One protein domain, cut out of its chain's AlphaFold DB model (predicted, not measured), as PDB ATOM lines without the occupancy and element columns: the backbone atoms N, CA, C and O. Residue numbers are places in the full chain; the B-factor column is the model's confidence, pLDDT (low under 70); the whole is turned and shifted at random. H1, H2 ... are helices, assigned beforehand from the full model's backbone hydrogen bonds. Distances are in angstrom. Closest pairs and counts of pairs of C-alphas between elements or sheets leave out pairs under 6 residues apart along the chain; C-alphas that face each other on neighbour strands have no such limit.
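Overview. This is residues 2 to 84 of the 677 residues of an uncharacterized protein of Legionellales bacterium (UniProt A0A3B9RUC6). Three helices, H1, H3 and H4, lie side by side with their centres in a triangle; H3 runs the opposite way to the other two and touches both, while H1 and H4 are less close to each other. The short H2 lies at one end, between the last turn of H1 and the beginning of H3, and after H4 the stretch of residues 66 to 84, with no named element, folds back past H4. The printed part has 83 residues with four named helices, H1, H2, H3 and H4 in that order, and no named strand; the class is all helix, with 44 residues in the named helices. It is compact, with a radius of gyration of the C-alphas of 12.8 A, and spans 38 by 32 by 18 A.

Arrangement. H1, residues 10 to 22, touches H3, residues 33 to 48, at a shallow tilt of 25 degrees, opposite ways; their closest C-alphas are those of Gly 14 and Val 40, 4.5 A apart. H2, residues 28 to 31, is close to H1 but not clearly touching, with the C-alphas of Phe 21 and Asn 31 closest at 6.8 A. H2 is also close to H3 but not clearly touching, with the C-alphas of Met 30 and Ala 36 closest at 5.0 A. H3 and H4, residues 55 to 65, form a helical hairpin and touch at a shallow tilt of 27 degrees, opposite ways. H3 touches H4 with residues 41 to 48 alone, and the closest C-alphas of the two helices are those of Phe 44 and Ala 55, 5.2 A apart. H1 and H4 run the same way at a shallow tilt of 25 degrees and are close but not clearly touching, with the C-alphas of Phe 11 and Ala 55 closest at 6.7 A. H2 and H4 are apart. In H1 and H4 every O i to N i+4 pair is within hydrogen-bond range, in H3 11 of 12 are, and H2 is too short for such a pair.

Along the chain. H1 begins at C-alpha 10, at (161.990, 162.007, 96.655), and is 18.3 A long from first to last C-alpha. H2 measures 5.9 A. H3, the longest helix, is 21.7 A long and begins at C-alpha 33, at (151.899, 145.665, 99.082). H4 is 15.4 A long and ends at C-alpha 65, at (154.528, 144.522, 87.900).

Size, cuts and confidence. The two C-alphas farthest apart are those of Gly 28 and Thr 80, at 38.3 A. The printed part has no cut. The links from H1 to H2 and from H2 to H3 are tight, and the link from H3 to H4 is short. The mean pLDDT of the printed part is 83.5, and residues 83 to 84 are under 70.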
ATOM      1  N   TYR A   2     173.902 160.356 109.201       77.81
ATOM      2  CA  TYR A   2     172.900 161.299 108.677       77.81
ATOM      3  C   TYR A   2     171.573 160.576 108.376       77.81
ATOM      4  O   TYR A   2     171.610 159.510 107.754       77.81
ATOM      5  N   PRO A   3     170.415 161.112 108.808       81.25
ATOM      6  CA  PRO A   3     169.114 160.485 108.569       81.25
ATOM      7  C   PRO A   3     168.761 160.506 107.074       81.25
ATOM      8  O   PRO A   3     169.065 161.485 106.383       81.25
ATOM      9  N   LYS A   4     168.118 159.438 106.578       83.31
ATOM     10  CA  LYS A   4     167.789 159.259 105.148       83.31
ATOM     11  C   LYS A   4     166.972 160.435 104.605       83.31
ATOM     12  O   LYS A   4     167.245 160.921 103.513       83.31
ATOM     13  N   GLU A   5     166.069 160.983 105.411       79.81
ATOM     14  CA  GLU A   5     165.188 162.110 105.082       79.81
ATOM     15  C   GLU A   5     165.920 163.448 104.865       79.81
ATOM     16  O   GLU A   5     165.321 164.380 104.336       79.81
ATOM     17  N   LYS A   6     167.193 163.569 105.273       82.75
ATOM     18  CA  LYS A   6     168.036 164.753 105.002       82.75
ATOM     19  C   LYS A   6     168.983 164.582 103.812       82.75
ATOM     20  O   LYS A   6     169.627 165.551 103.428       82.75
ATOM     21  N   ILE A   7     169.116 163.369 103.278       86.56
ATOM     22  CA  ILE A   7     170.099 163.024 102.240       86.56
ATOM     23  C   ILE A   7     169.409 162.602 100.941       86.56
ATOM     24  O   ILE A   7     169.867 162.957  99.860       86.56
ATOM     25  N   PHE A   8     168.309 161.856 101.025       88.12
ATOM     26  CA  PHE A   8     167.583 161.368  99.859       88.12
ATOM     27  C   PHE A   8     166.531 162.375  99.397       88.12
ATOM     28  O   PHE A   8     165.610 162.717 100.141       88.12
ATOM     29  N   ASN A   9     166.631 162.778  98.128       84.06
ATOM     30  CA  ASN A   9     165.526 163.392  97.392       84.06
ATOM     31  C   ASN A   9     164.344 162.396  97.255       84.06
ATOM     32  O   ASN A   9     164.468 161.212  97.587       84.06
ATOM     33  N   ASP A  10     163.192 162.853  96.755       86.56
ATOM     34  CA  ASP A  10     161.990 162.007  96.655       86.56
ATOM     35  C   ASP A  10     162.214 160.725  95.831       86.56
ATOM     36  O   ASP A  10     161.677 159.672  96.174       86.56
ATOM     37  N   PHE A  11     163.053 160.777  94.790       88.31
ATOM     38  CA  PHE A  11     163.374 159.607  93.976       88.31
ATOM     39  C   PHE A  11     164.182 158.568  94.763       88.31
ATOM     40  O   PHE A  11     163.810 157.396  94.783       88.31
ATOM     41  N   TYR A  12     165.248 158.974  95.457       89.50
ATOM     42  CA  TYR A  12     166.056 158.047  96.253       89.50
ATOM     43  C   TYR A  12     165.288 157.482  97.457       89.50
ATOM     44  O   TYR A  12     165.495 156.322  97.806       89.50
ATOM     45  N   GLN A  13     164.348 158.238  98.039       90.38
ATOM     46  CA  GLN A  13     163.411 157.701  99.035       90.38
ATOM     47  C   GLN A  13     162.508 156.615  98.430       90.38
ATOM     48  O   GLN A  13     162.337 155.558  99.034       90.38
ATOM     49  N   GLY A  14     161.966 156.839  97.226       92.31
ATOM     50  CA  GLY A  14     161.168 155.841  96.508       92.31
ATOM     51  C   GLY A  14     161.963 154.577  96.174       92.31
ATOM     52  O   GLY A  14     161.483 153.473  96.418       92.31
ATOM     53  N   LEU A  15     163.198 154.734  95.689       93.00
ATOM     54  CA  LEU A  15     164.086 153.625  95.341       93.00
ATOM     55  C   LEU A  15     164.475 152.783  96.564       93.00
ATOM     56  O   LEU A  15     164.460 151.558  96.480       93.00
ATOM     57  N   ASP A  16     164.782 153.413  97.700       92.94
ATOM     58  CA  ASP A  16     165.123 152.706  98.940       92.94
ATOM     59  C   ASP A  16     163.941 151.891  99.484       92.94
ATOM     60  O   ASP A  16     164.090 150.719  99.825       92.94
ATOM     61  N   LEU A  17     162.745 152.492  99.496       92.38
ATOM     62  CA  LEU A  17     161.507 151.818  99.898       92.38
ATOM     63  C   LEU A  17     161.156 150.659  98.957       92.38
ATOM     64  O   LEU A  17     160.684 149.624  99.425       92.38
ATOM     65  N   LEU A  18     161.398 150.819  97.652       94.38
ATOM     66  CA  LEU A  18     161.163 149.772  96.661       94.38
ATOM     67  C   LEU A  18     162.153 148.615  96.824       94.38
ATOM     68  O   LEU A  18     161.729 147.466  96.875       94.38
ATOM     69  N   ILE A  19     163.452 148.907  96.974       93.75
ATOM     70  CA  ILE A  19     164.473 147.896  97.281       93.75
ATOM     71  C   ILE A  19     164.070 147.119  98.532       93.75
ATOM     72  O   ILE A  19     163.997 145.899  98.458       93.75
ATOM     73  N   ALA A  20     163.763 147.802  99.640       91.62
ATOM     74  CA  ALA A  20     163.417 147.144 100.897       91.62
ATOM     75  C   ALA A  20     162.158 146.268 100.782       91.62
ATOM     76  O   ALA A  20     162.119 145.179 101.349       91.62
ATOM     77  N   PHE A  21     161.132 146.721 100.054       92.19
ATOM     78  CA  PHE A  21     159.901 145.950  99.869       92.19
ATOM     79  C   PHE A  21     160.135 144.703  99.006       92.19
ATOM     80  O   PHE A  21     159.764 143.601  99.403       92.19
ATOM     81  N   GLU A  22     160.792 144.848  97.852       93.25
ATOM     82  CA  GLU A  22     160.975 143.735  96.909       93.25
ATOM     83  C   GLU A  22     162.050 142.723  97.341       93.25
ATOM     84  O   GLU A  22     162.107 141.631  96.782       93.25
ATOM     85  N   THR A  23     162.867 143.048  98.351       90.88
ATOM     86  CA  THR A  23     163.787 142.109  99.023       90.88
ATOM     87  C   THR A  23     163.273 141.593 100.373       90.88
ATOM     88  O   THR A  23     164.004 140.891 101.073       90.88
ATOM     89  N   GLY A  24     162.041 141.937 100.770       86.56
ATOM     90  CA  GLY A  24     161.442 141.492 102.035       86.56
ATOM     91  C   GLY A  24     162.077 142.088 103.302       86.56
ATOM     92  O   GLY A  24     161.873 141.557 104.389       86.56
ATOM     93  N   GLN A  25     162.837 143.180 103.176       86.75
ATOM     94  CA  GLN A  25     163.506 143.895 104.272       86.75
ATOM     95  C   GLN A  25     162.643 145.001 104.912       86.75
ATOM     96  O   GLN A  25     163.130 145.774 105.736       86.75
ATOM     97  N   THR A  26     161.373 145.134 104.525       86.25
ATOM     98  CA  THR A  26     160.431 146.051 105.180       86.25
ATOM     99  C   THR A  26     160.019 145.571 106.577       86.25
ATOM    100  O   THR A  26     160.136 144.396 106.924       86.25
ATOM    101  N   GLU A  27     159.478 146.491 107.380       82.25
ATOM    102  CA  GLU A  27     158.935 146.188 108.707       82.25
ATOM    103  C   GLU A  27     157.494 146.696 108.880       82.25
ATOM    104  O   GLU A  27     157.072 147.715 108.315       82.25
ATOM    105  N   GLY A  28     156.727 145.997 109.721       87.38
ATOM    106  CA  GLY A  28     155.378 146.397 110.122       87.38
ATOM    107  C   GLY A  28     154.415 146.552 108.940       87.38
ATOM    108  O   GLY A  28     154.295 145.671 108.090       87.38
ATOM    109  N   ALA A  29     153.708 147.685 108.880       72.94
ATOM    110  CA  ALA A  29     152.717 147.947 107.831       72.94
ATOM    111  C   ALA A  29     153.317 147.974 106.413       72.94
ATOM    112  O   ALA A  29     152.602 147.686 105.455       72.94
ATOM    113  N   MET A  30     154.616 148.266 106.271       80.69
ATOM    114  CA  MET A  30     155.302 148.294 104.974       80.69
ATOM    115  C   MET A  30     155.463 146.902 104.339       80.69
ATOM    116  O   MET A  30     155.780 146.827 103.161       80.69
ATOM    117  N   ASN A  31     155.185 145.812 105.064       78.38
ATOM    118  CA  ASN A  31     155.192 144.453 104.502       78.38
ATOM    119  C   ASN A  31     153.977 144.161 103.612       78.38
ATOM    120  O   ASN A  31     153.973 143.188 102.863       78.38
ATOM    121  N   LEU A  32     152.925 144.978 103.696       77.75
ATOM    122  CA  LEU A  32     151.737 144.818 102.867       77.75
ATOM    123  C   LEU A  32     151.916 145.615 101.563       77.75
ATOM    124  O   LEU A  32     152.140 146.831 101.644       77.75
ATOM    125  N   PRO A  33     151.724 144.997 100.376       77.19
ATOM    126  CA  PRO A  33     151.899 145.665  99.082       77.19
ATOM    127  C   PRO A  33     151.156 147.001  98.982       77.19
ATOM    128  O   PRO A  33     151.709 147.986  98.504       77.19
ATOM    129  N   PHE A  34     149.941 147.071  99.542       74.62
ATOM    130  CA  PHE A  34     149.136 148.289  99.574       74.62
ATOM    131  C   PHE A  34     149.836 149.494 100.222       74.62
ATOM    132  O   PHE A  34     149.668 150.607  99.735       74.62
ATOM    133  N   TYR A  35     150.600 149.321 101.302       72.62
ATOM    134  CA  TYR A  35     151.277 150.452 101.946       72.62
ATOM    135  C   TYR A  35     152.625 150.755 101.287       72.62
ATOM    136  O   TYR A  35     152.956 151.925 101.091       72.62
ATOM    137  N   ALA A  36     153.381 149.724 100.898       78.25
ATOM    138  CA  ALA A  36     154.675 149.905 100.249       78.25
ATOM    139  C   ALA A  36     154.558 150.530  98.859       78.25
ATOM    140  O   ALA A  36     155.118 151.599  98.621       78.25
ATOM    141  N   ILE A  37     153.792 149.904  97.962       83.69
ATOM    142  CA  ILE A  37     153.710 150.308  96.556       83.69
ATOM    143  C   ILE A  37     153.102 151.706  96.424       83.69
ATOM    144  O   ILE A  37     153.685 152.549  95.748       83.69
ATOM    145  N   ASN A  38     152.033 152.030  97.162       75.62
ATOM    146  CA  ASN A  38     151.480 153.393  97.169       75.62
ATOM    147  C   ASN A  38     152.494 154.446  97.651       75.62
ATOM    148  O   ASN A  38     152.533 155.554  97.114       75.62
ATOM    149  N   LYS A  39     153.340 154.124  98.642       81.69
ATOM    150  CA  LYS A  39     154.364 155.053  99.143       81.69
ATOM    151  C   LYS A  39     155.515 155.231  98.146       81.69
ATOM    152  O   LYS A  39     155.953 156.359  97.940       81.69
ATOM    153  N   VAL A  40     155.956 154.154  97.491       86.62
ATOM    154  CA  VAL A  40     156.951 154.202  96.406       86.62
ATOM    155  C   VAL A  40     156.427 155.027  95.225       86.62
ATOM    156  O   VAL A  40     157.113 155.942  94.771       86.62
ATOM    157  N   ILE A  41     155.195 154.765  94.770       82.69
ATOM    158  CA  ILE A  41     154.536 155.522  93.694       82.69
ATOM    159  C   ILE A  41     154.450 157.005  94.062       82.69
ATOM    160  O   ILE A  41     154.797 157.852  93.245       82.69
ATOM    161  N   ALA A  42     154.052 157.345  95.294       80.69
ATOM    162  CA  ALA A  42     153.993 158.736  95.744       80.69
ATOM    163  C   ALA A  42     155.368 159.430  95.711       80.69
ATOM    164  O   ALA A  42     155.458 160.586  95.296       80.69
ATOM    165  N   CYS A  43     156.438 158.731  96.100       87.38
ATOM    166  CA  CYS A  43     157.813 159.220  96.005       87.38
ATOM    167  C   CYS A  43     158.249 159.460  94.547       87.38
ATOM    168  O   CYS A  43     158.732 160.545  94.225       87.38
ATOM    169  N   PHE A  44     158.032 158.500  93.640       89.12
ATOM    170  CA  PHE A  44     158.401 158.666  92.228       89.12
ATOM    171  C   PHE A  44     157.529 159.687  91.487       89.12
ATOM    172  O   PHE A  44     158.067 160.469  90.708       89.12
ATOM    173  N   ASN A  45     156.227 159.766  91.772       83.06
ATOM    174  CA  ASN A  45     155.360 160.819  91.237       83.06
ATOM    175  C   ASN A  45     155.826 162.203  91.700       83.06
ATOM    176  O   ASN A  45     155.947 163.104  90.878       83.06
ATOM    177  N   LYS A  46     156.164 162.372  92.984       81.94
ATOM    178  CA  LYS A  46     156.692 163.644  93.502       81.94
ATOM    179  C   LYS A  46     158.059 163.994  92.903       81.94
ATOM    180  O   LYS A  46     158.328 165.159  92.657       81.94
ATOM    181  N   ALA A  47     158.905 163.005  92.617       84.06
ATOM    182  CA  ALA A  47     160.143 163.234  91.875       84.06
ATOM    183  C   ALA A  47     159.873 163.674  90.422       84.06
ATOM    184  O   ALA A  47     160.478 164.634  89.950       84.06
ATOM    185  N   MET A  48     158.937 163.020  89.727       83.81
ATOM    186  CA  MET A  48     158.511 163.388  88.370       83.81
ATOM    187  C   MET A  48     157.886 164.795  88.321       83.81
ATOM    188  O   MET A  48     158.167 165.543  87.393       83.81
ATOM    189  N   GLU A  49     157.118 165.192  89.341       77.06
ATOM    190  CA  GLU A  49     156.581 166.556  89.528       77.06
ATOM    191  C   GLU A  49     157.666 167.620  89.794       77.06
ATOM    192  O   GLU A  49     157.383 168.812  89.716       77.06
ATOM    193  N   HIS A  50     158.904 167.202  90.072       76.00
ATOM    194  CA  HIS A  50     160.098 168.053  90.114       76.00
ATOM    195  C   HIS A  50     161.026 167.815  88.901       76.00
ATOM    196  O   HIS A  50     162.226 168.084  88.968       76.00
ATOM    197  N   GLY A  51     160.499 167.265  87.803       74.94
ATOM    198  CA  GLY A  51     161.215 167.052  86.544       74.94
ATOM    199  C   GLY A  51     162.114 165.811  86.483       74.94
ATOM    200  O   GLY A  51     162.852 165.668  85.510       74.94
ATOM    201  N   HIS A  52     162.078 164.900  87.464       82.62
ATOM    202  CA  HIS A  52     163.044 163.795  87.555       82.62
ATOM    203  C   HIS A  52     162.888 162.737  86.442       82.62
ATOM    204  O   HIS A  52     161.973 161.911  86.486       82.62
ATOM    205  N   THR A  53     163.809 162.687  85.474       82.12
ATOM    206  CA  THR A  53     163.611 161.902  84.230       82.12
ATOM    207  C   THR A  53     163.711 160.385  84.380       82.12
ATOM    208  O   THR A  53     163.158 159.652  83.566       82.12
ATOM    209  N   ILE A  54     164.355 159.873  85.434       85.75
ATOM    210  CA  ILE A  54     164.409 158.420  85.695       85.75
ATOM    211  C   ILE A  54     163.123 157.914  86.378       85.75
ATOM    212  O   ILE A  54     162.787 156.734  86.268       85.75
ATOM    213  N   ALA A  55     162.359 158.788  87.046       89.00
ATOM    214  CA  ALA A  55     161.169 158.378  87.794       89.00
ATOM    215  C   ALA A  55     160.072 157.741  86.906       89.00
ATOM    216  O   ALA A  55     159.565 156.688  87.296       89.00
ATOM    217  N   PRO A  56     159.765 158.257  85.692       89.50
ATOM    218  CA  PRO A  56     158.889 157.587  84.728       89.50
ATOM    219  C   PRO A  56     159.245 156.124  84.441       89.50
ATOM    220  O   PRO A  56     158.352 155.286  84.387       89.50
ATOM    221  N   PHE A  57     160.528 155.776  84.310       91.00
ATOM    222  CA  PHE A  57     160.944 154.404  83.989       91.00
ATOM    223  C   PHE A  57     160.648 153.428  85.137       91.00
ATOM    224  O   PHE A  57     160.189 152.311  84.897       91.00
ATOM    225  N   PHE A  58     160.839 153.861  86.387       92.31
ATOM    226  CA  PHE A  58     160.449 153.068  87.558       92.31
ATOM    227  C   PHE A  58     158.927 153.032  87.761       92.31
ATOM    228  O   PHE A  58     158.404 152.003  88.179       92.31
ATOM    229  N   LEU A  59     158.197 154.095  87.413       91.12
ATOM    230  CA  LEU A  59     156.730 154.079  87.391       91.12
ATOM    231  C   LEU A  59     156.189 153.095  86.339       91.12
ATOM    232  O   LEU A  59     155.269 152.346  86.639       91.12
ATOM    233  N   TYR A  60     156.796 153.013  85.151       93.00
ATOM    234  CA  TYR A  60     156.455 151.996  84.146       93.00
ATOM    235  C   TYR A  60     156.718 150.574  84.661       93.00
ATOM    236  O   TYR A  60     155.842 149.721  84.549       93.00
ATOM    237  N   TYR A  61     157.875 150.331  85.292       93.81
ATOM    238  CA  TYR A  61     158.175 149.052  85.950       93.81
ATOM    239  C   TYR A  61     157.120 148.674  87.007       93.81
ATOM    240  O   TYR A  61     156.677 147.527  87.056       93.81
ATOM    241  N   LEU A  62     156.681 149.639  87.821       91.62
ATOM    242  CA  LEU A  62     155.636 149.425  88.823       91.62
ATOM    243  C   LEU A  62     154.260 149.177  88.201       91.62
ATOM    244  O   LEU A  62     153.543 148.319  88.698       91.62
ATOM    245  N   ALA A  63     153.896 149.874  87.125       88.56
ATOM    246  CA  ALA A  63     152.640 149.637  86.414       88.56
ATOM    247  C   ALA A  63     152.605 148.241  85.767       88.56
ATOM    248  O   ALA A  63     151.582 147.565  85.815       88.56
ATOM    249  N   ASP A  64     153.733 147.778  85.222       91.75
ATOM    250  CA  ASP A  64     153.845 146.449  84.609       91.75
ATOM    251  C   ASP A  64     153.860 145.310  85.644       91.75
ATOM    252  O   ASP A  64     153.336 144.229  85.377       91.75
ATOM    253  N   LYS A  65     154.432 145.537  86.835       90.38
ATOM    254  CA  LYS A  65     154.528 144.522  87.900       90.38
ATOM    255  C   LYS A  65     153.351 144.533  88.884       90.38
ATOM    256  O   LYS A  65     153.000 143.490  89.430       90.38
ATOM    257  N   PHE A  66     152.749 145.697  89.112       84.38
ATOM    258  CA  PHE A  66     151.692 145.943  90.097       84.38
ATOM    259  C   PHE A  66     150.525 146.758  89.486       84.38
ATOM    260  O   PHE A  66     150.176 147.822  90.012       84.38
ATOM    261  N   PRO A  67     149.881 146.274  88.402       80.38
ATOM    262  CA  PRO A  67     148.885 147.036  87.631       80.38
ATOM    263  C   PRO A  67     147.642 147.452  88.435       80.38
ATOM    264  O   PRO A  67     146.979 148.424  88.090       80.38
ATOM    265  N   GLU A  68     147.340 146.768  89.543       77.69
ATOM    266  CA  GLU A  68     146.251 147.133  90.466       77.69
ATOM    267  C   GLU A  68     146.468 148.482  91.180       77.69
ATOM    268  O   GLU A  68     145.518 149.066  91.706       77.69
ATOM    269  N   TYR A  69     147.714 148.971  91.224       76.00
ATOM    270  CA  TYR A  69     148.122 150.158  91.982       76.00
ATOM    271  C   TYR A  69     148.491 151.352  91.097       76.00
ATOM    272  O   TYR A  69     148.506 152.482  91.586       76.00
ATOM    273  N   LEU A  70     148.801 151.121  89.817       78.56
ATOM    274  CA  LEU A  70     149.227 152.165  88.894       78.56
ATOM    275  C   LEU A  70     148.762 151.873  87.467       78.56
ATOM    276  O   LEU A  70     149.266 150.969  86.806       78.56
ATOM    277  N   ASP A  71     147.834 152.692  86.980       76.19
ATOM    278  CA  ASP A  71     147.400 152.657  85.587       76.19
ATOM    279  C   ASP A  71     148.481 153.273  84.683       76.19
ATOM    280  O   ASP A  71     148.810 154.460  84.780       76.19
ATOM    281  N   LYS A  72     149.023 152.447  83.783       78.50
ATOM    282  CA  LYS A  72     150.073 152.814  82.827       78.50
ATOM    283  C   LYS A  72     149.652 153.941  81.875       78.50
ATOM    284  O   LYS A  72     150.514 154.681  81.411       78.50
ATOM    285  N   SER A  73     148.354 154.104  81.605       76.75
ATOM    286  CA  SER A  73     147.823 155.170  80.740       76.75
ATOM    287  C   SER A  73     147.939 156.571  81.355       76.75
ATOM    288  O   SER A  73     147.917 157.567  80.631       76.75
ATOM    289  N   LEU A  74     148.114 156.661  82.679       73.88
ATOM    290  CA  LEU A  74     148.295 157.921  83.407       73.88
ATOM    291  C   LEU A  74     149.755 158.409  83.419       73.88
ATOM    292  O   LEU A  74     150.031 159.493  83.938       73.88
ATOM    293  N   LEU A  75     150.688 157.619  82.879       80.12
ATOM    294  CA  LEU A  75     152.117 157.924  82.851       80.12
ATOM    295  C   LEU A  75     152.515 158.653  81.552       80.12
ATOM    296  O   LEU A  75     151.887 158.456  80.509       80.12
ATOM    297  N   PRO A  76     153.562 159.501  81.573       80.69
ATOM    298  CA  PRO A  76     154.076 160.131  80.359       80.69
ATOM    299  C   PRO A  76     154.643 159.087  79.394       80.69
ATOM    300  O   PRO A  76     155.281 158.128  79.820       80.69
ATOM    301  N   ASN A  77     154.491 159.312  78.088       83.69
ATOM    302  CA  ASN A  77     155.104 158.454  77.076       83.69
ATOM    303  C   ASN A  77     156.634 158.445  77.256       83.69
ATOM    304  O   ASN A  77     157.269 159.498  77.182       83.69
ATOM    305  N   LEU A  78     157.244 157.272  77.449       84.69
ATOM    306  CA  LEU A  78     158.699 157.160  77.621       84.69
ATOM    307  C   LEU A  78     159.498 157.729  76.435       84.69
ATOM    308  O   LEU A  78     160.606 158.205  76.645       84.69
ATOM    309  N   ALA A  79     158.936 157.757  75.220       80.44
ATOM    310  CA  ALA A  79     159.575 158.388  74.059       80.44
ATOM    311  C   ALA A  79     159.659 159.928  74.153       80.44
ATOM    312  O   ALA A  79     160.472 160.543  73.463       80.44
ATOM    313  N   THR A  80     158.834 160.556  75.001       77.69
ATOM    314  CA  THR A  80     158.892 162.000  75.301       77.69
ATOM    315  C   THR A  80     159.703 162.315  76.557       77.69
ATOM    316  O   THR A  80     159.958 163.483  76.830       77.69
ATOM    317  N   VAL A  81     160.110 161.302  77.332       79.25
ATOM    318  CA  VAL A  81     160.994 161.505  78.484       79.25
ATOM    319  C   VAL A  81     162.415 161.714  77.952       79.25
ATOM    320  O   VAL A  81     162.957 160.800  77.323       79.25
ATOM    321  N   PRO A  82     163.049 162.875  78.189       74.19
ATOM    322  CA  PRO A  82     164.422 163.089  77.779       74.19
ATOM    323  C   PRO A  82     165.314 162.136  78.552       74.19
ATOM    324  O   PRO A  82     165.312 162.067  79.788       74.19
ATOM    325  N   CYS A  83     166.056 161.353  77.796       63.50
ATOM    326  CA  CYS A  83     166.986 160.410  78.344       63.50
ATOM    327  C   CYS A  83     168.113 160.189  77.349       63.50
ATOM    328  O   CYS A  83     167.915 159.950  76.158       63.50
ATOM    329  N   HIS A  84     169.323 160.080  77.893       59.88
ATOM    330  CA  HIS A  84     170.315 159.212  77.284       59.88
ATOM    331  C   HIS A  84     169.676 157.814  77.223       59.88
ATOM    332  O   HIS A  84     169.664 157.108  78.232       59.88
TER     333      HIS A  84